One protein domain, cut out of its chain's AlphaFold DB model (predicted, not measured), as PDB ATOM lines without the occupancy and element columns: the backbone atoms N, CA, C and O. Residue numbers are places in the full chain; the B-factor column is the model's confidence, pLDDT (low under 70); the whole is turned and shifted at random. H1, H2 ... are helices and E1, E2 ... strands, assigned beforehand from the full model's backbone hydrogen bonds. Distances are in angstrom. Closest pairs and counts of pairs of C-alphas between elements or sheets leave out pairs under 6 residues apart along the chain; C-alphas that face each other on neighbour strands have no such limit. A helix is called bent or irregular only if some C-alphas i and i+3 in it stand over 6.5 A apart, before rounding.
ATOM      1  N   THR A  11     310.888 118.901 408.218       63.66
ATOM      2  CA  THR A  11     310.092 119.145 406.992       63.66
ATOM      3  C   THR A  11     308.923 118.184 406.770       63.66
ATOM      4  O   THR A  11     307.918 118.605 406.208       63.66
ATOM      5  N   VAL A  12     308.990 116.929 407.232       69.44
ATOM      6  CA  VAL A  12     307.897 115.950 407.021       69.44
ATOM      7  C   VAL A  12     306.800 116.083 408.079       69.44
ATOM      8  O   VAL A  12     305.622 116.123 407.740       69.44
ATOM      9  N   GLU A  13     307.170 116.214 409.355       78.06
ATOM     10  CA  GLU A  13     306.200 116.372 410.448       78.06
ATOM     11  C   GLU A  13     305.436 117.697 410.364       78.06
ATOM     12  O   GLU A  13     304.223 117.708 410.562       78.06
ATOM     13  N   ILE A  14     306.114 118.799 410.012       82.31
ATOM     14  CA  ILE A  14     305.451 120.093 409.781       82.31
ATOM     15  C   ILE A  14     304.497 119.998 408.593       82.31
ATOM     16  O   ILE A  14     303.375 120.480 408.705       82.31
ATOM     17  N   ALA A  15     304.891 119.354 407.490       79.81
ATOM     18  CA  ALA A  15     304.006 119.172 406.341       79.81
ATOM     19  C   ALA A  15     302.768 118.329 406.702       79.81
ATOM     20  O   ALA A  15     301.647 118.687 406.345       79.81
ATOM     21  N   ALA A  16     302.944 117.253 407.477       83.06
ATOM     22  CA  ALA A  16     301.839 116.428 407.961       83.06
ATOM     23  C   ALA A  16     300.921 117.183 408.938       83.06
ATOM     24  O   ALA A  16     299.702 117.033 408.879       83.06
ATOM     25  N   ALA A  17     301.481 118.007 409.829       86.81
ATOM     26  CA  ALA A  17     300.710 118.857 410.734       86.81
ATOM     27  C   ALA A  17     299.952 119.958 409.974       86.81
ATOM     28  O   ALA A  17     298.774 120.180 410.240       86.81
ATOM     29  N   ALA A  18     300.595 120.589 408.988       87.00
ATOM     30  CA  ALA A  18     299.993 121.586 408.108       87.00
ATOM     31  C   ALA A  18     298.795 121.008 407.338       87.00
ATOM     32  O   ALA A  18     297.741 121.635 407.281       87.00
ATOM     33  N   ALA A  19     298.915 119.782 406.818       86.81
ATOM     34  CA  ALA A  19     297.836 119.100 406.102       86.81
ATOM     35  C   ALA A  19     296.589 118.825 406.970       86.81
ATOM     36  O   ALA A  19     295.493 118.695 406.433       86.81
ATOM     37  N   ARG A  20     296.735 118.757 408.303       91.38
ATOM     38  CA  ARG A  20     295.621 118.559 409.251       91.38
ATOM     39  C   ARG A  20     294.912 119.858 409.640       91.38
ATOM     40  O   ARG A  20     293.857 119.794 410.268       91.38
ATOM     41  N   LEU A  21     295.476 121.023 409.312       92.56
ATOM     42  CA  LEU A  21     294.826 122.308 409.566       92.56
ATOM     43  C   LEU A  21     293.622 122.469 408.630       92.56
ATOM     44  O   LEU A  21     293.749 122.327 407.416       92.56
ATOM     45  N   SER A  22     292.458 122.771 409.205       91.44
ATOM     46  CA  SER A  22     291.206 123.006 408.480       91.44
ATOM     47  C   SER A  22     290.862 124.495 408.395       91.44
ATOM     48  O   SER A  22     291.192 125.269 409.302       91.44
ATOM     49  N   GLY A  23     290.142 124.883 407.341       92.75
ATOM     50  CA  GLY A  23     289.675 126.254 407.103       92.75
ATOM     51  C   GLY A  23     290.224 126.858 405.810       92.75
ATOM     52  O   GLY A  23     291.052 126.246 405.140       92.75
ATOM     53  N   THR A  24     289.744 128.053 405.460       93.81
ATOM     54  CA  THR A  24     290.242 128.820 404.302       93.81
ATOM     55  C   THR A  24     291.616 129.444 404.594       93.81
ATOM     56  O   THR A  24     291.970 129.596 405.773       93.81
ATOM     57  N   PRO A  25     292.393 129.857 403.571       92.25
ATOM     58  CA  PRO A  25     293.673 130.540 403.776       92.25
ATOM     59  C   PRO A  25     293.570 131.758 404.707       92.25
ATOM     60  O   PRO A  25     294.423 131.959 405.567       92.25
ATOM     61  N   GLU A  26     292.487 132.526 404.631       91.38
ATOM     62  CA  GLU A  26     292.245 133.696 405.484       91.38
ATOM     63  C   GLU A  26     292.035 133.287 406.948       91.38
ATOM     64  O   GLU A  26     292.569 133.915 407.864       91.38
ATOM     65  N   GLN A  27     291.304 132.192 407.188       93.88
ATOM     66  CA  GLN A  27     291.092 131.649 408.532       93.88
ATOM     67  C   GLN A  27     292.395 131.108 409.132       93.88
ATOM     68  O   GLN A  27     292.664 131.304 410.321       93.88
ATOM     69  N   VAL A  28     293.225 130.447 408.319       94.19
ATOM     70  CA  VAL A  28     294.548 129.962 408.733       94.19
ATOM     71  C   VAL A  28     295.489 131.139 409.018       94.19
ATOM     72  O   VAL A  28     296.181 131.122 410.037       94.19
ATOM     73  N   ALA A  29     295.465 132.194 408.198       92.50
ATOM     74  CA  ALA A  29     296.239 133.417 408.413       92.50
ATOM     75  C   ALA A  29     295.824 134.153 409.698       92.50
ATOM     76  O   ALA A  29     296.686 134.579 410.466       92.50
ATOM     77  N   ALA A  30     294.523 134.233 409.996       92.94
ATOM     78  CA  ALA A  30     294.030 134.818 411.243       92.94
ATOM     79  C   ALA A  30     294.498 134.033 412.485       92.94
ATOM     80  O   ALA A  30     294.880 134.630 413.494       92.94
ATOM     81  N   ARG A  31     294.522 132.693 412.415       95.62
ATOM     82  CA  ARG A  31     295.065 131.841 413.491       95.62
ATOM     83  C   ARG A  31     296.576 132.007 413.645       95.62
ATOM     84  O   ARG A  31     297.047 132.131 414.772       95.62
ATOM     85  N   LEU A  32     297.320 132.063 412.537       93.69
ATOM     86  CA  LEU A  32     298.758 132.340 412.555       93.69
ATOM     87  C   LEU A  32     299.045 133.683 413.226       93.69
ATOM     88  O   LEU A  32     299.924 133.760 414.080       93.69
ATOM     89  N   ARG A  33     298.281 134.725 412.887       92.19
ATOM     90  CA  ARG A  33     298.461 136.042 413.493       92.19
ATOM     91  C   ARG A  33     298.253 136.006 415.006       92.19
ATOM     92  O   ARG A  33     299.091 136.520 415.737       92.19
ATOM     93  N   ARG A  34     297.202 135.328 415.473       93.25
ATOM     94  CA  ARG A  34     296.955 135.148 416.908       93.25
ATOM     95  C   ARG A  34     298.129 134.458 417.609       93.25
ATOM     96  O   ARG A  34     298.576 134.946 418.638       93.25
ATOM     97  N   LEU A  35     298.663 133.383 417.026       92.81
ATOM     98  CA  LEU A  35     299.837 132.690 417.570       92.81
ATOM     99  C   LEU A  35     301.061 133.617 417.651       92.81
ATOM    100  O   LEU A  35     301.764 133.620 418.657       92.81
ATOM    101  N   LEU A  36     301.316 134.424 416.617       89.81
ATOM    102  CA  LEU A  36     302.433 135.376 416.616       89.81
ATOM    103  C   LEU A  36     302.263 136.479 417.672       89.81
ATOM    104  O   LEU A  36     303.248 136.854 418.310       89.81
ATOM    105  N   ASP A  37     301.036 136.967 417.870       90.25
ATOM    106  CA  ASP A  37     300.715 137.999 418.860       90.25
ATOM    107  C   ASP A  37     300.809 137.462 420.307       90.25
ATOM    108  O   ASP A  37     301.303 138.165 421.189       90.25
ATOM    109  N   GLU A  38     300.390 136.214 420.556       90.12
ATOM    110  CA  GLU A  38     300.532 135.529 421.857       90.12
ATOM    111  C   GLU A  38     302.010 135.313 422.228       90.12
ATOM    112  O   GLU A  38     302.410 135.501 423.381       90.12
ATOM    113  N   GLY A  39     302.838 134.980 421.233       87.12
ATOM    114  CA  GLY A  39     304.266 134.734 421.392       87.12
ATOM    115  C   GLY A  39     304.596 133.454 422.170       87.12
ATOM    116  O   GLY A  39     303.752 132.817 422.797       87.12
ATOM    117  N   ALA A  40     305.869 133.050 422.129       85.69
ATOM    118  CA  ALA A  40     306.325 131.884 422.881       85.69
ATOM    119  C   ALA A  40     306.393 132.175 424.398       85.69
ATOM    120  O   ALA A  40     306.722 133.306 424.784       85.69
ATOM    121  N   PRO A  41     306.175 131.160 425.259       85.38
ATOM    122  CA  PRO A  41     306.343 131.285 426.705       85.38
ATOM    123  C   PRO A  41     307.714 131.871 427.082       85.38
ATOM    124  O   PRO A  41     308.754 131.453 426.568       85.38
ATOM    125  N   LYS A  42     307.732 132.863 427.981       85.06
ATOM    126  CA  LYS A  42     308.956 133.578 428.389       85.06
ATOM    127  C   LYS A  42     309.556 132.996 429.667       85.06
ATOM    128  O   LYS A  42     308.847 132.491 430.528       85.06
ATOM    129  N   ALA A  43     310.877 133.113 429.800       81.12
ATOM    130  CA  ALA A  43     311.592 132.701 431.003       81.12
ATOM    131  C   ALA A  43     311.236 133.578 432.212       81.12
ATOM    132  O   ALA A  43     311.241 134.808 432.116       81.12
ATOM    133  N   ARG A  52     311.719 124.660 433.499       86.25
ATOM    134  CA  ARG A  52     312.512 124.932 432.299       86.25
ATOM    135  C   ARG A  52     312.241 123.917 431.185       86.25
ATOM    136  O   ARG A  52     312.071 124.341 430.043       86.25
ATOM    137  N   ARG A  53     312.207 122.614 431.492       86.94
ATOM    138  CA  ARG A  53     311.917 121.551 430.508       86.94
ATOM    139  C   ARG A  53     310.497 121.666 429.958       86.94
ATOM    140  O   ARG A  53     310.312 121.546 428.751       86.94
ATOM    141  N   GLU A  54     309.518 121.923 430.821       87.50
ATOM    142  CA  GLU A  54     308.117 122.115 430.433       87.50
ATOM    143  C   GLU A  54     307.964 123.325 429.505       87.50
ATOM    144  O   GLU A  54     307.476 123.185 428.385       87.50
ATOM    145  N   ARG A  55     308.525 124.478 429.878       89.31
ATOM    146  CA  ARG A  55     308.539 125.667 429.016       89.31
ATOM    147  C   ARG A  55     309.268 125.424 427.695       89.31
ATOM    148  O   ARG A  55     308.833 125.912 426.654       89.31
ATOM    149  N   GLU A  56     310.402 124.721 427.701       85.38
ATOM    150  CA  GLU A  56     311.112 124.352 426.467       85.38
ATOM    151  C   GLU A  56     310.227 123.476 425.560       85.38
ATOM    152  O   GLU A  56     310.193 123.697 424.347       85.38
ATOM    153  N   ALA A  57     309.445 122.556 426.135       86.06
ATOM    154  CA  ALA A  57     308.479 121.739 425.402       86.06
ATOM    155  C   ALA A  57     307.300 122.562 424.852       86.06
ATOM    156  O   ALA A  57     306.947 122.396 423.681       86.06
ATOM    157  N   GLU A  58     306.734 123.480 425.638       87.19
ATOM    158  CA  GLU A  58     305.682 124.411 425.204       87.19
ATOM    159  C   GLU A  58     306.182 125.375 424.125       87.19
ATOM    160  O   GLU A  58     305.507 125.602 423.123       87.19
ATOM    161  N   THR A  59     307.401 125.892 424.273       86.62
ATOM    162  CA  THR A  59     308.063 126.743 423.274       86.62
ATOM    163  C   THR A  59     308.255 125.978 421.971       86.62
ATOM    164  O   THR A  59     307.948 126.497 420.898       86.62
ATOM    165  N   ALA A  60     308.711 124.725 422.045       84.56
ATOM    166  CA  ALA A  60     308.832 123.865 420.876       84.56
ATOM    167  C   ALA A  60     307.460 123.555 420.250       84.56
ATOM    168  O   ALA A  60     307.338 123.532 419.026       84.56
ATOM    169  N   ALA A  61     306.415 123.343 421.056       87.31
ATOM    170  CA  ALA A  61     305.051 123.131 420.571       87.31
ATOM    171  C   ALA A  61     304.491 124.377 419.869       87.31
ATOM    172  O   ALA A  61     303.962 124.259 418.764       87.31
ATOM    173  N   HIS A  62     304.689 125.560 420.449       89.56
ATOM    174  CA  HIS A  62     304.326 126.843 419.856       89.56
ATOM    175  C   HIS A  62     305.056 127.073 418.527       89.56
ATOM    176  O   HIS A  62     304.426 127.365 417.514       89.56
ATOM    177  N   GLN A  63     306.376 126.859 418.484       87.00
ATOM    178  CA  GLN A  63     307.166 126.978 417.255       87.00
ATOM    179  C   GLN A  63     306.706 125.992 416.170       87.00
ATOM    180  O   GLN A  63     306.607 126.373 415.004       87.00
ATOM    181  N   ARG A  64     306.374 124.746 416.540       88.31
ATOM    182  CA  ARG A  64     305.788 123.760 415.614       88.31
ATOM    183  C   ARG A  64     304.424 124.209 415.092       88.31
ATOM    184  O   ARG A  64     304.170 124.071 413.898       88.31
ATOM    185  N   ALA A  65     303.568 124.754 415.956       89.19
ATOM    186  CA  ALA A  65     302.254 125.256 415.568       89.19
ATOM    187  C   ALA A  65     302.376 126.428 414.586       89.19
ATOM    188  O   ALA A  65     301.745 126.387 413.531       89.19
ATOM    189  N   VAL A  66     303.232 127.414 414.880       89.44
ATOM    190  CA  VAL A  66     303.540 128.523 413.963       89.44
ATOM    191  C   VAL A  66     304.003 127.962 412.623       89.44
ATOM    192  O   VAL A  66     303.346 128.193 411.611       89.44
ATOM    193  N   ALA A  67     305.048 127.133 412.608       87.81
ATOM    194  CA  ALA A  67     305.614 126.609 411.369       87.81
ATOM    195  C   ALA A  67     304.617 125.772 410.539       87.81
ATOM    196  O   ALA A  67     304.637 125.848 409.312       87.81
ATOM    197  N   ALA A  68     303.706 125.027 411.180       89.31
ATOM    198  CA  ALA A  68     302.631 124.308 410.491       89.31
ATOM    199  C   ALA A  68     301.654 125.254 409.776       89.31
ATOM    200  O   ALA A  68     301.287 124.997 408.630       89.31
ATOM    201  N   HIS A  69     301.273 126.373 410.402       92.81
ATOM    202  CA  HIS A  69     300.407 127.372 409.766       92.81
ATOM    203  C   HIS A  69     301.132 128.108 408.632       92.81
ATOM    204  O   HIS A  69     300.551 128.301 407.565       92.81
ATOM    205  N   GLN A  70     302.410 128.458 408.822       91.62
ATOM    206  CA  GLN A  70     303.215 129.084 407.767       91.62
ATOM    207  C   GLN A  70     303.347 128.160 406.547       91.62
ATOM    208  O   GLN A  70     303.148 128.585 405.410       91.62
ATOM    209  N   HIS A  71     303.628 126.874 406.787       90.00
ATOM    210  CA  HIS A  71     303.739 125.873 405.730       90.00
ATOM    211  C   HIS A  71     302.405 125.635 405.018       90.00
ATOM    212  O   HIS A  71     302.394 125.507 403.796       90.00
ATOM    213  N   ARG A  72     301.282 125.613 405.753       91.56
ATOM    214  CA  ARG A  72     299.944 125.462 405.169       91.56
ATOM    215  C   ARG A  72     299.635 126.582 404.177       91.56
ATOM    216  O   ARG A  72     299.294 126.291 403.039       91.56
ATOM    217  N   LEU A  73     299.830 127.836 404.581       91.19
ATOM    218  CA  LEU A  73     299.590 128.997 403.719       91.19
ATOM    219  C   LEU A  73     300.511 129.015 402.493       91.19
ATOM    220  O   LEU A  73     300.060 129.280 401.382       91.19
ATOM    221  N   ALA A  74     301.794 128.687 402.679       90.75
ATOM    222  CA  ALA A  74     302.740 128.581 401.572       90.75
ATOM    223  C   ALA A  74     302.349 127.477 400.574       90.75
ATOM    224  O   ALA A  74     302.580 127.643 399.375       90.75
ATOM    225  N   ALA A  75     301.780 126.365 401.059       88.62
ATOM    226  CA  ALA A  75     301.297 125.253 400.245       88.62
ATOM    227  C   ALA A  75     299.997 125.596 399.502       88.62
ATOM    228  O   ALA A  75     299.944 125.376 398.295       88.62
ATOM    229  N   ASP A  76     299.012 126.201 400.175       88.69
ATOM    230  CA  ASP A  76     297.762 126.664 399.550       88.69
ATOM    231  C   ASP A  76     298.057 127.681 398.427       88.69
ATOM    232  O   ASP A  76     297.508 127.596 397.326       88.69
ATOM    233  N   PHE A  77     299.005 128.601 398.659       91.56
ATOM    234  CA  PHE A  77     299.475 129.550 397.643       91.56
ATOM    235  C   PHE A  77     300.123 128.857 396.430       91.56
ATOM    236  O   PHE A  77     299.946 129.306 395.293       91.56
ATOM    237  N   ALA A  78     300.873 127.773 396.669       88.88
ATOM    238  CA  ALA A  78     301.505 126.967 395.624       88.88
ATOM    239  C   ALA A  78     300.465 126.232 394.774       88.88
ATOM    240  O   ALA A  78     300.526 126.267 393.545       88.88
ATOM    241  N   GLU A  79     299.520 125.567 395.440       87.88
ATOM    242  CA  GLU A  79     298.509 124.714 394.819       87.88
ATOM    243  C   GLU A  79     297.635 125.513 393.852       87.88
ATOM    244  O   GLU A  79     297.452 125.097 392.707       87.88
ATOM    245  N   ALA A  80     297.227 126.724 394.248       87.94
ATOM    246  CA  ALA A  80     296.469 127.647 393.402       87.94
ATOM    247  C   ALA A  80     297.179 128.028 392.084       87.94
ATOM    248  O   ALA A  80     296.536 128.509 391.155       87.94
ATOM    249  N   ARG A  81     298.501 127.822 391.989       88.94
ATOM    250  CA  ARG A  81     299.339 128.144 390.818       88.94
ATOM    251  C   ARG A  81     299.899 126.904 390.116       88.94
ATOM    252  O   ARG A  81     300.721 127.023 389.210       88.94
ATOM    253  N   GLY A  82     299.484 125.704 390.531       88.69
ATOM    254  CA  GLY A  82     300.034 124.445 390.019       88.69
ATOM    255  C   GLY A  82     301.499 124.217 390.411       88.69
ATOM    256  O   GLY A  82     302.225 123.492 389.725       88.69
ATOM    257  N   TRP A  83     301.957 124.851 391.493       92.25
ATOM    258  CA  TRP A  83     303.321 124.752 391.998       92.25
ATOM    259  C   TRP A  83     303.411 123.849 393.228       92.25
ATOM    260  O   TRP A  83     302.424 123.539 393.890       92.25
ATOM    261  N   ARG A  84     304.634 123.443 393.575       87.06
ATOM    262  CA  ARG A  84     304.943 122.722 394.815       87.06
ATOM    263  C   ARG A  84     306.048 123.427 395.587       87.06
ATOM    264  O   ARG A  84     307.072 123.789 395.005       87.06
ATOM    265  N   VAL A  85     305.857 123.575 396.898       86.56
ATOM    266  CA  VAL A  85     306.885 124.088 397.818       86.56
ATOM    267  C   VAL A  85     308.107 123.165 397.772       86.56
ATOM    268  O   VAL A  85     307.970 121.940 397.807       86.56
ATOM    269  N   THR A  86     309.312 123.732 397.708       82.00
ATOM    270  CA  THR A  86     310.562 122.966 397.783       82.00
ATOM    271  C   THR A  86     311.417 123.410 398.964       82.00
ATOM    272  O   THR A  86     311.531 124.591 399.274       82.00
ATOM    273  N   THR A  87     312.025 122.434 399.638       71.50
ATOM    274  CA  THR A  87     312.937 122.645 400.772       71.50
ATOM    275  C   THR A  87     314.389 122.807 400.323       71.50
ATOM    276  O   THR A  87     315.237 123.236 401.103       71.50
ATOM    277  N   ALA A  88     314.682 122.472 399.063       70.69
ATOM    278  CA  ALA A  88     315.975 122.728 398.456       70.69
ATOM    279  C   ALA A  88     316.062 124.215 398.077       70.69
ATOM    280  O   ALA A  88     315.172 124.694 397.370       70.69
ATOM    281  N   PRO A  89     317.104 124.947 398.512       67.62
ATOM    282  CA  PRO A  89     317.290 126.325 398.083       67.62
ATOM    283  C   PRO A  89     317.479 126.372 396.563       67.62
ATOM    284  O   PRO A  89     318.160 125.514 396.003       67.62
ATOM    285  N   LEU A  90     316.884 127.378 395.921       71.69
ATOM    286  CA  LEU A  90     317.106 127.667 394.506       71.69
ATOM    287  C   LEU A  90     317.964 128.926 394.376       71.69
ATOM    288  O   LEU A  90     317.772 129.914 395.095       71.69
ATOM    289  N   ALA A  91     318.924 128.904 393.456       74.81
ATOM    290  CA  ALA A  91     319.627 130.115 393.066       74.81
ATOM    291  C   ALA A  91     318.693 131.004 392.232       74.81
ATOM    292  O   ALA A  91     317.862 130.519 391.470       74.81
ATOM    293  N   VAL A  92     318.857 132.323 392.324       75.88
ATOM    294  CA  VAL A  92     317.991 133.266 391.595       75.88
ATOM    295  C   VAL A  92     318.037 133.031 390.074       75.88
ATOM    296  O   VAL A  92     316.999 132.982 389.421       75.88
ATOM    297  N   LYS A  93     319.228 132.741 389.536       74.62
ATOM    298  CA  LYS A  93     319.431 132.336 388.135       74.62
ATOM    299  C   LYS A  93     318.690 131.049 387.736       74.62
ATOM    300  O   LYS A  93     318.396 130.854 386.564       74.62
ATOM    301  N   GLU A  94     318.430 130.143 388.684       80.75
ATOM    302  CA  GLU A  94     317.694 128.901 388.415       80.75
ATOM    303  C   GLU A  94     316.210 129.184 388.274       80.75
ATOM    304  O   GLU A  94     315.583 128.616 387.389       80.75
ATOM    305  N   VAL A  95     315.670 130.086 389.099       82.06
ATOM    306  CA  VAL A  95     314.287 130.558 388.961       82.06
ATOM    307  C   VAL A  95     314.115 131.215 387.598       82.06
ATOM    308  O   VAL A  95     313.290 130.750 386.822       82.06
ATOM    309  N   ALA A  96     314.975 132.176 387.261       79.94
ATOM    310  CA  ALA A  96     314.954 132.901 385.992       79.94
ATOM    311  C   ALA A  96     314.946 131.990 384.754       79.94
ATOM    312  O   ALA A  96     314.137 132.148 383.846       79.94
ATOM    313  N   ARG A  97     315.805 130.965 384.753       80.31
ATOM    314  CA  ARG A  97     315.974 130.047 383.616       80.31
ATOM    315  C   ARG A  97     315.079 128.811 383.675       80.31
ATOM    316  O   ARG A  97     315.221 127.925 382.835       80.31
ATOM    317  N   ARG A  98     314.213 128.695 384.689       80.38
ATOM    318  CA  ARG A  98     313.458 127.466 385.003       80.38
ATOM    319  C   ARG A  98     314.363 126.222 385.078       80.38
ATOM    320  O   ARG A  98     314.028 125.148 384.575       80.38
ATOM    321  N   GLY A  99     315.538 126.376 385.683       67.69
ATOM    322  CA  GLY A  99     316.576 125.350 385.772       67.69
ATOM    323  C   GLY A  99     316.318 124.287 386.853       67.69
ATOM    324  O   GLY A  99     315.452 124.460 387.719       67.69
ATOM    325  N   PRO A 100     317.068 123.168 386.823       60.00
ATOM    326  CA  PRO A 100     317.108 122.217 387.929       60.00
ATOM    327  C   PRO A 100     317.784 122.847 389.167       60.00
ATOM    328  O   PRO A 100     318.588 123.764 389.027       60.00
ATOM    329  N   PRO A 101     317.487 122.356 390.382       57.75
ATOM    330  CA  PRO A 101     318.092 122.859 391.619       57.75
ATOM    331  C   PRO A 101     319.602 122.582 391.668       57.75
ATOM    332  O   PRO A 101     320.017 121.437 391.478       57.75
ATOM    333  N   GLY A 102     320.423 123.575 392.006       53.81
ATOM    334  CA  GLY A 102     321.866 123.370 392.108       53.81
ATOM    335  C   GLY A 102     322.687 124.630 392.383       53.81
ATOM    336  O   GLY A 102     323.459 125.066 391.529       53.81
ATOM    337  N   GLY A 103     322.617 125.190 393.597       51.03
ATOM    338  CA  GLY A 103     323.543 126.264 393.964       51.03
ATOM    339  C   GLY A 103     323.283 126.991 395.280       51.03
ATOM    340  O   GLY A 103     322.297 126.770 395.980       51.03
ATOM    341  N   ASN A 104     324.211 127.898 395.606       50.03
ATOM    342  CA  ASN A 104     324.091 128.847 396.711       50.03
ATOM    343  C   ASN A 104     323.168 130.010 396.317       50.03
ATOM    344  O   ASN A 104     323.375 130.660 395.294       50.03
ATOM    345  N   TRP A 105     322.184 130.308 397.166       56.97
ATOM    346  CA  TRP A 105     321.347 131.499 397.027       56.97
ATOM    347  C   TRP A 105     322.189 132.782 397.119       56.97
ATOM    348  O   TRP A 105     322.954 132.971 398.070       56.97
ATOM    349  N   HIS A 106     322.030 133.673 396.137       55.47
ATOM    350  CA  HIS A 106     322.633 135.001 396.153       55.47
ATOM    351  C   HIS A 106     321.788 135.926 397.030       55.47
ATOM    352  O   HIS A 106     320.603 136.124 396.769       55.47
ATOM    353  N   ARG A 107     322.407 136.482 398.078       56.84
ATOM    354  CA  ARG A 107     321.754 137.447 398.967       56.84
ATOM    355  C   ARG A 107     321.315 138.689 398.172       56.84
ATOM    356  O   ARG A 107     322.089 139.140 397.325       56.84
ATOM    357  N   PRO A 108     320.141 139.271 398.465       56.44
ATOM    358  CA  PRO A 108     319.786 140.593 397.973       56.44
ATOM    359  C   PRO A 108     320.786 141.652 398.475       56.44
ATOM    360  O   PRO A 108     321.577 141.368 399.389       56.44
ATOM    361  N   PRO A 109     320.771 142.868 397.892       51.38
ATOM    362  CA  PRO A 109     321.601 143.985 398.323       51.38
ATOM    363  C   PRO A 109     321.537 144.203 399.837       51.38
ATOM    364  O   PRO A 109     320.532 143.926 400.496       51.38
ATOM    365  N   ARG A 110     322.631 144.711 400.415       46.88
ATOM    366  CA  ARG A 110     322.792 144.853 401.874       46.88
ATOM    367  C   ARG A 110     321.739 145.745 402.533       46.88
ATOM    368  O   ARG A 110     321.469 145.590 403.718       46.88
ATOM    369  N   GLU A 111     321.137 146.608 401.737       49.44
ATOM    370  CA  GLU A 111     320.094 147.572 402.083       49.44
ATOM    371  C   GLU A 111     318.764 146.870 402.407       49.44
ATOM    372  O   GLU A 111     317.990 147.349 403.227       49.44
ATOM    373  N   TRP A 112     318.555 145.659 401.879       54.84
ATOM    374  CA  TRP A 112     317.387 144.821 402.158       54.84
ATOM    375  C   TRP A 112     317.645 143.731 403.209       54.84
ATOM    376  O   TRP A 112     316.718 143.095 403.715       54.84
ATOM    377  N   LEU A 113     318.917 143.486 403.555       45.84
ATOM    378  CA  LEU A 113     319.359 142.365 404.404       45.84
ATOM    379  C   LEU A 113     318.963 142.486 405.894       45.84
ATOM    380  O   LEU A 113     319.406 141.674 406.706       45.84
ATOM    381  N   GLY A 114     318.114 143.452 406.256       48.66
ATOM    382  CA  GLY A 114     317.511 143.594 407.588       48.66
ATOM    383  C   GLY A 114     315.979 143.532 407.615       48.66
ATOM    384  O   GLY A 114     315.409 143.536 408.703       48.66
ATOM    385  N   THR A 115     315.317 143.477 406.456       53.19
ATOM    386  CA  THR A 115     313.865 143.718 406.324       53.19
ATOM    387  C   THR A 115     313.100 142.612 405.593       53.19
ATOM    388  O   THR A 115     311.870 142.633 405.572       53.19
ATOM    389  N   MET A 116     313.807 141.628 405.027       59.22
ATOM    390  CA  MET A 116     313.225 140.444 404.398       59.22
ATOM    391  C   MET A 116     313.512 139.173 405.187       59.22
ATOM    392  O   MET A 116     314.652 138.884 405.553       59.22
ATOM    393  N   PHE A 117     312.465 138.378 405.398       63.66
ATOM    394  CA  PHE A 117     312.602 137.024 405.921       63.66
ATOM    395  C   PHE A 117     313.048 136.050 404.822       63.66
ATOM    396  O   PHE A 117     312.920 136.336 403.631       63.66
ATOM    397  N   HIS A 118     313.616 134.910 405.229       66.44
ATOM    398  CA  HIS A 118     314.142 133.904 404.304       66.44
ATOM    399  C   HIS A 118     313.102 133.499 403.242       66.44
ATOM    400  O   HIS A 118     311.949 133.264 403.602       66.44
ATOM    401  N   PRO A 119     313.492 133.410 401.955       73.50
ATOM    402  CA  PRO A 119     312.547 133.159 400.874       73.50
ATOM    403  C   PRO A 119     312.039 131.711 400.848       73.50
ATOM    404  O   PRO A 119     312.792 130.770 401.116       73.50
ATOM    405  N   THR A 120     310.778 131.547 400.446       84.88
ATOM    406  CA  THR A 120     310.168 130.261 400.085       84.88
ATOM    407  C   THR A 120     310.351 130.012 398.589       84.88
ATOM    408  O   THR A 120     310.161 130.913 397.775       84.88
ATOM    409  N   PHE A 121     310.698 128.784 398.206       87.44
ATOM    410  CA  PHE A 121     310.947 128.411 396.813       87.44
ATOM    411  C   PHE A 121     309.884 127.447 396.283       87.44
ATOM    412  O   PHE A 121     309.415 126.563 397.008       87.44
ATOM    413  N   TYR A 122     309.560 127.577 394.996       89.12
ATOM    414  CA  TYR A 122     308.511 126.813 394.326       89.12
ATOM    415  C   TYR A 122     308.998 126.147 393.045       89.12
ATOM    416  O   TYR A 122     309.889 126.647 392.353       89.12
ATOM    417  N   ARG A 123     308.376 125.014 392.715       87.12
ATOM    418  CA  ARG A 123     308.610 124.272 391.473       87.12
ATOM    419  C   ARG A 123     307.331 124.007 390.709       87.12
ATOM    420  O   ARG A 123     306.281 123.855 391.324       87.12
ATOM    421  N   ASP A 124     307.449 123.873 389.395       87.62
ATOM    422  CA  ASP A 124     306.350 123.457 388.530       87.62
ATOM    423  C   ASP A 124     306.149 121.927 388.553       87.62
ATOM    424  O   ASP A 124     306.918 121.173 389.167       87.62
ATOM    425  N   ALA A 125     305.110 121.448 387.864       83.62
ATOM    426  CA  ALA A 125     304.821 120.019 387.725       83.62
ATOM    427  C   ALA A 125     305.965 119.224 387.058       83.62
ATOM    428  O   ALA A 125     306.144 118.042 387.348       83.62
ATOM    429  N   ALA A 126     306.784 119.881 386.228       82.00
ATOM    430  CA  ALA A 126     307.971 119.309 385.592       82.00
ATOM    431  C   ALA A 126     309.221 119.341 386.499       82.00
ATOM    432  O   ALA A 126     310.323 119.018 386.056       82.00
ATOM    433  N   ARG A 127     309.062 119.697 387.785       80.88
ATOM    434  CA  ARG A 127     310.114 119.801 388.813       80.88
ATOM    435  C   ARG A 127     311.174 120.877 388.548       80.88
ATOM    436  O   ARG A 127     312.216 120.860 389.221       80.88
ATOM    437  N   ARG A 128     310.903 121.816 387.643       84.12
ATOM    438  CA  ARG A 128     311.744 122.988 387.365       84.12
ATOM    439  C   ARG A 128     311.454 124.101 388.360       84.12
ATOM    440  O   ARG A 128     310.366 124.145 388.931       84.12
ATOM    441  N   ALA A 129     312.416 124.994 388.573       85.81
ATOM    442  CA  ALA A 129     312.184 126.204 389.353       85.81
ATOM    443  C   ALA A 129     311.042 127.034 388.735       85.81
ATOM    444  O   ALA A 129     311.051 127.291 387.533       85.81
ATOM    445  N   ALA A 130     310.057 127.410 389.553       86.69
ATOM    446  CA  ALA A 130     308.884 128.161 389.104       86.69
ATOM    447  C   ALA A 130     308.876 129.585 389.652       86.69
ATOM    448  O   ALA A 130     308.702 130.528 388.890       86.69
ATOM    449  N   ALA A 131     309.096 129.733 390.959       89.62
ATOM    450  CA  ALA A 131     309.068 131.030 391.612       89.62
ATOM    451  C   ALA A 131     309.900 131.044 392.896       89.62
ATOM    452  O   ALA A 131     310.158 130.008 393.525       89.62
ATOM    453  N   MET A 132     310.267 132.249 393.308       88.56
ATOM    454  CA  MET A 132     310.773 132.554 394.641       88.56
ATOM    455  C   MET A 132     309.815 133.546 395.291       88.56
ATOM    456  O   MET A 132     309.400 134.500 394.646       88.56
ATOM    457  N   VAL A 133     309.484 133.358 396.565       88.50
ATOM    458  CA  VAL A 133     308.627 134.287 397.307       88.50
ATOM    459  C   VAL A 133     309.348 134.787 398.545       88.50
ATOM    460  O   VAL A 133     309.887 133.996 399.316       88.50
ATOM    461  N   ALA A 134     309.356 136.103 398.727       87.25
ATOM    462  CA  ALA A 134     309.907 136.767 399.898       87.25
ATOM    463  C   ALA A 134     308.818 137.520 400.674       87.25
ATOM    464  O   ALA A 134     307.758 137.844 400.137       87.25
ATOM    465  N   HIS A 135     309.119 137.819 401.941       86.75
ATOM    466  CA  HIS A 135     308.209 138.486 402.878       86.75
ATOM    467  C   HIS A 135     308.800 139.809 403.378       86.75
ATOM    468  O   HIS A 135     309.235 139.883 404.532       86.75
ATOM    469  N   PRO A 136     308.903 140.846 402.534       84.06
ATOM    470  CA  PRO A 136     309.284 142.176 402.995       84.06
ATOM    471  C   PRO A 136     308.201 142.786 403.901       84.06
ATOM    472  O   PRO A 136     307.028 142.399 403.866       84.06
ATOM    473  N   LEU A 137     308.591 143.727 404.763       81.00
ATOM    474  CA  LEU A 137     307.634 144.594 405.465       81.00
ATOM    475  C   LEU A 137     306.881 145.462 404.449       81.00
ATOM    476  O   LEU A 137     307.467 145.870 403.446       81.00
ATOM    477  N   ALA A 138     305.608 145.768 404.716       79.00
ATOM    478  CA  ALA A 138     304.793 146.590 403.815       79.00
ATOM    479  C   ALA A 138     305.446 147.953 403.510       79.00
ATOM    480  O   ALA A 138     305.582 148.318 402.349       79.00
ATOM    481  N   GLU A 139     305.957 148.635 404.539       73.38
ATOM    482  CA  GLU A 139     306.663 149.923 404.421       73.38
ATOM    483  C   GLU A 139     307.909 149.840 403.521       73.38
ATOM    484  O   GLU A 139     308.223 150.764 402.779       73.38
ATOM    485  N   VAL A 140     308.609 148.704 403.538       70.81
ATOM    486  CA  VAL A 140     309.817 148.489 402.722       70.81
ATOM    487  C   VAL A 140     309.454 148.299 401.258       70.81
ATOM    488  O   VAL A 140     310.189 148.748 400.385       70.81
ATOM    489  N   VAL A 141     308.316 147.664 400.977       73.75
ATOM    490  CA  VAL A 141     307.783 147.633 399.613       73.75
ATOM    491  C   VAL A 141     307.313 149.020 399.208       73.75
ATOM    492  O   VAL A 141     307.640 149.455 398.121       73.75
ATOM    493  N   GLU A 142     306.616 149.760 400.059       70.31
ATOM    494  CA  GLU A 142     306.179 151.119 399.723       70.31
ATOM    495  C   GLU A 142     307.358 152.047 399.372       70.31
ATOM    496  O   GLU A 142     307.320 152.738 398.357       70.31
ATOM    497  N   GLN A 143     308.439 151.997 400.152       62.34
ATOM    498  CA  GLN A 143     309.630 152.831 399.953       62.34
ATOM    499  C   GLN A 143     310.587 152.293 398.873       62.34
ATOM    500  O   GLN A 143     311.329 153.069 398.274       62.34
ATOM    501  N   GLY A 144     310.590 150.978 398.629       62.38
ATOM    502  CA  GLY A 144     311.598 150.276 397.825       62.38
ATOM    503  C   GLY A 144     311.043 149.383 396.711       62.38
ATOM    504  O   GLY A 144     311.800 148.600 396.144       62.38
ATOM    505  N   ARG A 145     309.746 149.464 396.370       72.00
ATOM    506  CA  ARG A 145     309.089 148.629 395.337       72.00
ATOM    507  C   ARG A 145     309.834 148.660 394.011       72.00
ATOM    508  O   ARG A 145     310.062 147.608 393.427       72.00
ATOM    509  N   ILE A 146     310.260 149.847 393.585       53.56
ATOM    510  CA  ILE A 146     311.002 150.030 392.334       53.56
ATOM    511  C   ILE A 146     312.351 149.310 392.406       53.56
ATOM    512  O   ILE A 146     312.723 148.619 391.468       53.56
ATOM    513  N   GLU A 147     313.065 149.381 393.531       62.06
ATOM    514  CA  GLU A 147     314.311 148.627 393.704       62.06
ATOM    515  C   GLU A 147     314.053 147.110 393.670       62.06
ATOM    516  O   GLU A 147     314.857 146.360 393.114       62.06
ATOM    517  N   ILE A 148     312.930 146.655 394.248       70.75
ATOM    518  CA  ILE A 148     312.486 145.251 394.244       70.75
ATOM    519  C   ILE A 148     312.227 144.751 392.822       70.75
ATOM    520  O   ILE A 148     312.716 143.681 392.445       70.75
ATOM    521  N   GLU A 149     311.530 145.552 392.025       75.75
ATOM    522  CA  GLU A 149     311.263 145.301 390.610       75.75
ATOM    523  C   GLU A 149     312.542 145.357 389.761       75.75
ATOM    524  O   GLU A 149     312.772 144.466 388.943       75.75
ATOM    525  N   MET A 150     313.440 146.312 390.018       58.78
ATOM    526  CA  MET A 150     314.734 146.432 389.334       58.78
ATOM    527  C   MET A 150     315.648 145.234 389.596       58.78
ATOM    528  O   MET A 150     316.207 144.662 388.664       58.78
ATOM    529  N   TRP A 151     315.786 144.813 390.854       78.75
ATOM    530  CA  TRP A 151     316.610 143.658 391.211       78.75
ATOM    531  C   TRP A 151     316.085 142.355 390.601       78.75
ATOM    532  O   TRP A 151     316.888 141.479 390.256       78.75
ATOM    533  N   ALA A 152     314.754 142.220 390.501       76.56
ATOM    534  CA  ALA A 152     314.106 141.112 389.812       76.56
ATOM    535  C   ALA A 152     314.466 141.147 388.322       76.56
ATOM    536  O   ALA A 152     315.005 140.173 387.798       76.56
ATOM    537  N   ALA A 153     314.279 142.299 387.676       69.56
ATOM    538  CA  ALA A 153     314.534 142.482 386.251       69.56
ATOM    539  C   ALA A 153     316.009 142.260 385.871       69.56
ATOM    540  O   ALA A 153     316.282 141.562 384.895       69.56
ATOM    541  N   GLU A 154     316.964 142.745 386.679       63.97
ATOM    542  CA  GLU A 154     318.414 142.469 386.552       63.97
ATOM    543  C   GLU A 154     318.744 140.972 386.495       63.97
ATOM    544  O   GLU A 154     319.819 140.565 386.056       63.97
ATOM    545  N   ARG A 155     317.844 140.146 387.022       77.62
ATOM    546  CA  ARG A 155     318.001 138.705 387.162       77.62
ATOM    547  C   ARG A 155     317.041 137.935 386.269       77.62
ATOM    548  O   ARG A 155     316.838 136.756 386.529       77.62
ATOM    549  N   GLU A 156     316.485 138.580 385.243       81.94
ATOM    550  CA  GLU A 156     315.528 137.981 384.300       81.94
ATOM    551  C   GLU A 156     314.249 137.479 385.006       81.94
ATOM    552  O   GLU A 156     313.605 136.520 384.572       81.94
ATOM    553  N   LEU A 157     313.876 138.132 386.112       83.06
ATOM    554  CA  LEU A 157     312.652 137.873 386.858       83.06
ATOM    555  C   LEU A 157     311.681 139.057 386.751       83.06
ATOM    556  O   LEU A 157     312.082 140.216 386.775       83.06
ATOM    557  N   THR A 158     310.388 138.775 386.702       87.19
ATOM    558  CA  THR A 158     309.332 139.706 387.092       87.19
ATOM    559  C   THR A 158     309.034 139.536 388.574       87.19
ATOM    560  O   THR A 158     309.251 138.468 389.145       87.19
ATOM    561  N   VAL A 159     308.544 140.589 389.224       89.38
ATOM    562  CA  VAL A 159     308.031 140.507 390.591       89.38
ATOM    563  C   VAL A 159     306.607 141.034 390.640       89.38
ATOM    564  O   VAL A 159     306.281 142.030 389.999       89.38
ATOM    565  N   SER A 160     305.751 140.358 391.396       91.06
ATOM    566  CA  SER A 160     304.388 140.788 391.680       91.06
ATOM    567  C   SER A 160     304.128 140.812 393.184       91.06
ATOM    568  O   SER A 160     304.769 140.102 393.963       91.06
ATOM    569  N   PHE A 161     303.173 141.646 393.595       88.44
ATOM    570  CA  PHE A 161     302.770 141.807 394.992       88.44
ATOM    571  C   PHE A 161     301.278 141.507 395.123       88.44
ATOM    572  O   PHE A 161     300.470 142.436 395.156       88.44
ATOM    573  N   PRO A 162     300.888 140.224 395.087       88.19
ATOM    574  CA  PRO A 162     299.482 139.856 395.120       88.19
ATOM    575  C   PRO A 162     298.861 140.184 396.483       88.19
ATOM    576  O   PRO A 162     299.519 140.065 397.518       88.19
ATOM    577  N   ASP A 163     297.578 140.549 396.469       84.81
ATOM    578  CA  ASP A 163     296.786 140.818 397.674       84.81
ATOM    579  C   ASP A 163     296.392 139.506 398.368       84.81
ATOM    580  O   ASP A 163     295.272 139.009 398.282       84.81
ATOM    581  N   VAL A 164     297.391 138.869 398.974       86.50
ATOM    582  CA  VAL A 164     297.270 137.628 399.738       86.50
ATOM    583  C   VAL A 164     298.060 137.746 401.033       86.50
ATOM    584  O   VAL A 164     299.120 138.374 401.095       86.50
ATOM    585  N   ALA A 165     297.552 137.112 402.088       83.50
ATOM    586  CA  ALA A 165     298.174 137.173 403.400       83.50
ATOM    587  C   ALA A 165     299.591 136.573 403.383       83.50
ATOM    588  O   ALA A 165     299.798 135.412 403.027       83.50
ATOM    589  N   SER A 166     300.574 137.354 403.838       88.31
ATOM    590  CA  SER A 166     301.923 136.851 404.095       88.31
ATOM    591  C   SER A 166     301.894 135.788 405.188       88.31
ATOM    592  O   SER A 166     301.400 136.032 406.285       88.31
ATOM    593  N   TRP A 167     302.498 134.631 404.930       90.25
ATOM    594  CA  TRP A 167     302.627 133.566 405.925       90.25
ATOM    595  C   TRP A 167     303.795 133.762 406.896       90.25
ATOM    596  O   TRP A 167     304.107 132.861 407.666       90.25
ATOM    597  N   GLN A 168     304.445 134.926 406.887       87.19
ATOM    598  CA  GLN A 168     305.484 135.261 407.859       87.19
ATOM    599  C   GLN A 168     304.948 136.110 409.018       87.19
ATOM    600  O   GLN A 168     305.216 135.790 410.171       87.19
ATOM    601  N   ASP A 169     304.164 137.144 408.707       86.38
ATOM    602  CA  ASP A 169     303.414 137.958 409.670       86.38
ATOM    603  C   ASP A 169     302.200 138.579 408.947       86.38
ATOM    604  O   ASP A 169     302.318 139.646 408.319       86.38
ATOM    605  N   PRO A 170     301.044 137.887 408.946       87.06
ATOM    606  CA  PRO A 170     299.850 138.347 408.248       87.06
ATOM    607  C   PRO A 170     299.446 139.762 408.681       87.06
ATOM    608  O   PRO A 170     299.244 140.028 409.869       87.06
ATOM    609  N   GLY A 171     299.327 140.679 407.716       79.69
ATOM    610  CA  GLY A 171     298.942 142.078 407.941       79.69
ATOM    611  C   GLY A 171     300.093 143.046 408.254       79.69
ATOM    612  O   GLY A 171     299.859 144.248 408.287       79.69
ATOM    613  N   ARG A 172     301.328 142.564 408.458       81.56
ATOM    614  CA  ARG A 172     302.538 143.411 408.597       81.56
ATOM    615  C   ARG A 172     303.522 143.218 407.446       81.56
ATOM    616  O   ARG A 172     304.183 144.165 407.017       81.56
ATOM    617  N   ASN A 173     303.615 141.993 406.939       86.38
ATOM    618  CA  ASN A 173     304.395 141.660 405.757       86.38
ATOM    619  C   ASN A 173     303.493 141.517 404.528       86.38
ATOM    620  O   ASN A 173     302.364 141.037 404.631       86.38
ATOM    621  N   VAL A 174     304.039 141.853 403.362       85.62
ATOM    622  CA  VAL A 174     303.431 141.573 402.053       85.62
ATOM    623  C   VAL A 174     304.192 140.447 401.359       85.62
ATOM    624  O   VAL A 174     305.317 140.123 401.747       85.62
ATOM    625  N   LEU A 175     303.576 139.825 400.355       89.00
ATOM    626  CA  LEU A 175     304.232 138.821 399.522       89.00
ATOM    627  C   LEU A 175     304.866 139.494 398.309       89.00
ATOM    628  O   LEU A 175     304.191 140.217 397.587       89.00
ATOM    629  N   ALA A 176     306.152 139.237 398.087       88.94
ATOM    630  CA  ALA A 176     306.850 139.576 396.853       88.94
ATOM    631  C   ALA A 176     307.138 138.273 396.101       88.94
ATOM    632  O   ALA A 176     307.918 137.445 396.578       88.94
ATOM    633  N   VAL A 177     306.470 138.070 394.969       91.69
ATOM    634  CA  VAL A 177     306.511 136.836 394.176       91.69
ATOM    635  C   VAL A 177     307.354 137.084 392.941       91.69
ATOM    636  O   VAL A 177     306.974 137.893 392.108       91.69
ATOM    637  N   PHE A 178     308.482 136.396 392.829       91.12
ATOM    638  CA  PHE A 178     309.431 136.538 391.734       91.12
ATOM    639  C   PHE A 178     309.319 135.356 390.760       91.12
ATOM    640  O   PHE A 178     309.502 134.206 391.172       91.12
ATOM    641  N   GLU A 179     309.063 135.639 389.484       91.56
ATOM    642  CA  GLU A 179     308.805 134.682 388.393       91.56
ATOM    643  C   GLU A 179     309.668 135.009 387.157       91.56
ATOM    644  O   GLU A 179     310.196 136.105 387.086       91.56
ATOM    645  N   PRO A 180     309.859 134.116 386.170       87.88
ATOM    646  CA  PRO A 180     310.629 134.415 384.947       87.88
ATOM    647  C   PRO A 180     309.982 135.461 384.015       87.88
ATOM    648  O   PRO A 180     308.767 135.429 383.819       87.88
ATOM    649  N   ALA A 181     310.786 136.316 383.369       80.88
ATOM    650  CA  ALA A 181     310.327 137.303 382.371       80.88
ATOM    651  C   ALA A 181     310.110 136.727 380.942       80.88
ATOM    652  O   ALA A 181     310.733 135.732 380.575       80.88
TER     653      ALA A 181
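This is residues 11 to 43 and 52 to 181 of the 504 residues of an uncharacterized protein of Lichenibacterium minor (UniProt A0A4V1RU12). Two lobes share one long helix: H3 runs from a strongly twisted five-stranded sheet out into a helical lobe, where H1 and H2 pack on it. Residues 71 to 79 of H3 reach one face of the sheet; the small H4 is on the opposite face, and the kinked H5 is over E5. The printed part has 163 residues, with five named helices and five named strands in the order H1 H2 H3 E1 H4 E2 E3 H5 E4 E5. The sheet runs E1 E2 E3 E5 E4, all antiparallel; the class is mixed, helices and strands. The whole is compact, with a radius of gyration of the C-alphas of 16.4 A and spans of 49 by 36 by 29 A.

Start in the sheet at C-alpha 116, (313.225, 140.444, 404.398): E2, residues 116 to 123, runs 21.2 A, and E3, residues 129 to 136, returns over 21.2 A. Look next for E1 at residues 84 to 86, E4 at 157 to 160 and E5 at 176 to 180. Find C-alpha 52 at (312.512, 124.932, 432.299); from there H3 runs 40.0 A to C-alpha 79 at (298.509, 124.714, 394.819). H1 is residues 11 to 19, H2 residues 25 to 38, 20.0 A long, H4 residues 92 to 96, and H5 residues 138 to 153, 20.5 A long. H5 is irregular, with C-alphas 143 and 146 8.2 A apart, and has a kink of 74 degrees near residue 145.

E2 and E3 form a hairpin, with N 120 and O 133 2.8 A apart, within hydrogen-bond range. Within that range are also N 84 and O 123 of E1 and E2, 2.8 A, N 178 and O 132 of E5 and E3, 2.8 A, and N 158 and O 179 of the hairpin E4 and E5, 2.7 A. There are three layers, helices on both faces of the sheet: H3 on one, H5 on the other. H3, at a height over the sheet of 5.6 A, comes closest to E1 at the C-alphas of Ala 78 and Arg 84, 5.5 A. H5 comes closest to E4 at those of Ala 152 and Thr 158, 5.7 A. E3, H5 and E4 make a split strand-helix-strand unit, two strands running the same way with E5 between them, and its crossover is right-handed. H4 comes closest to E3 at the C-alphas of Val 95 and Ala 129, 4.9 A. H2 touches H3, closest at the C-alphas of Leu 32 and His 69, 5.9 A, at a shallow tilt of 25 degrees, opposite ways. H1 touches residues 64 to 72 of H3, closest at the C-alphas of Ala 18 and Ala 68, 4.5 A, at 71 degrees, only just about perpendicular. Every O i to N i+4 pair is within hydrogen-bond range in H1, H2, H3 and H4, and 10 of 12 are in H5.

The C-alphas of Arg 52 and Ala 181 are the two farthest apart, 51.5 A. Residues 44 to 51 are not printed; C-alphas 43 and 52 are 7.9 A apart across the cut. The links H4 to E2 and E4 to E5 are long. Mean pLDDT of the printed part is 80.6; 30 residues are under 70, among them 99 to 118.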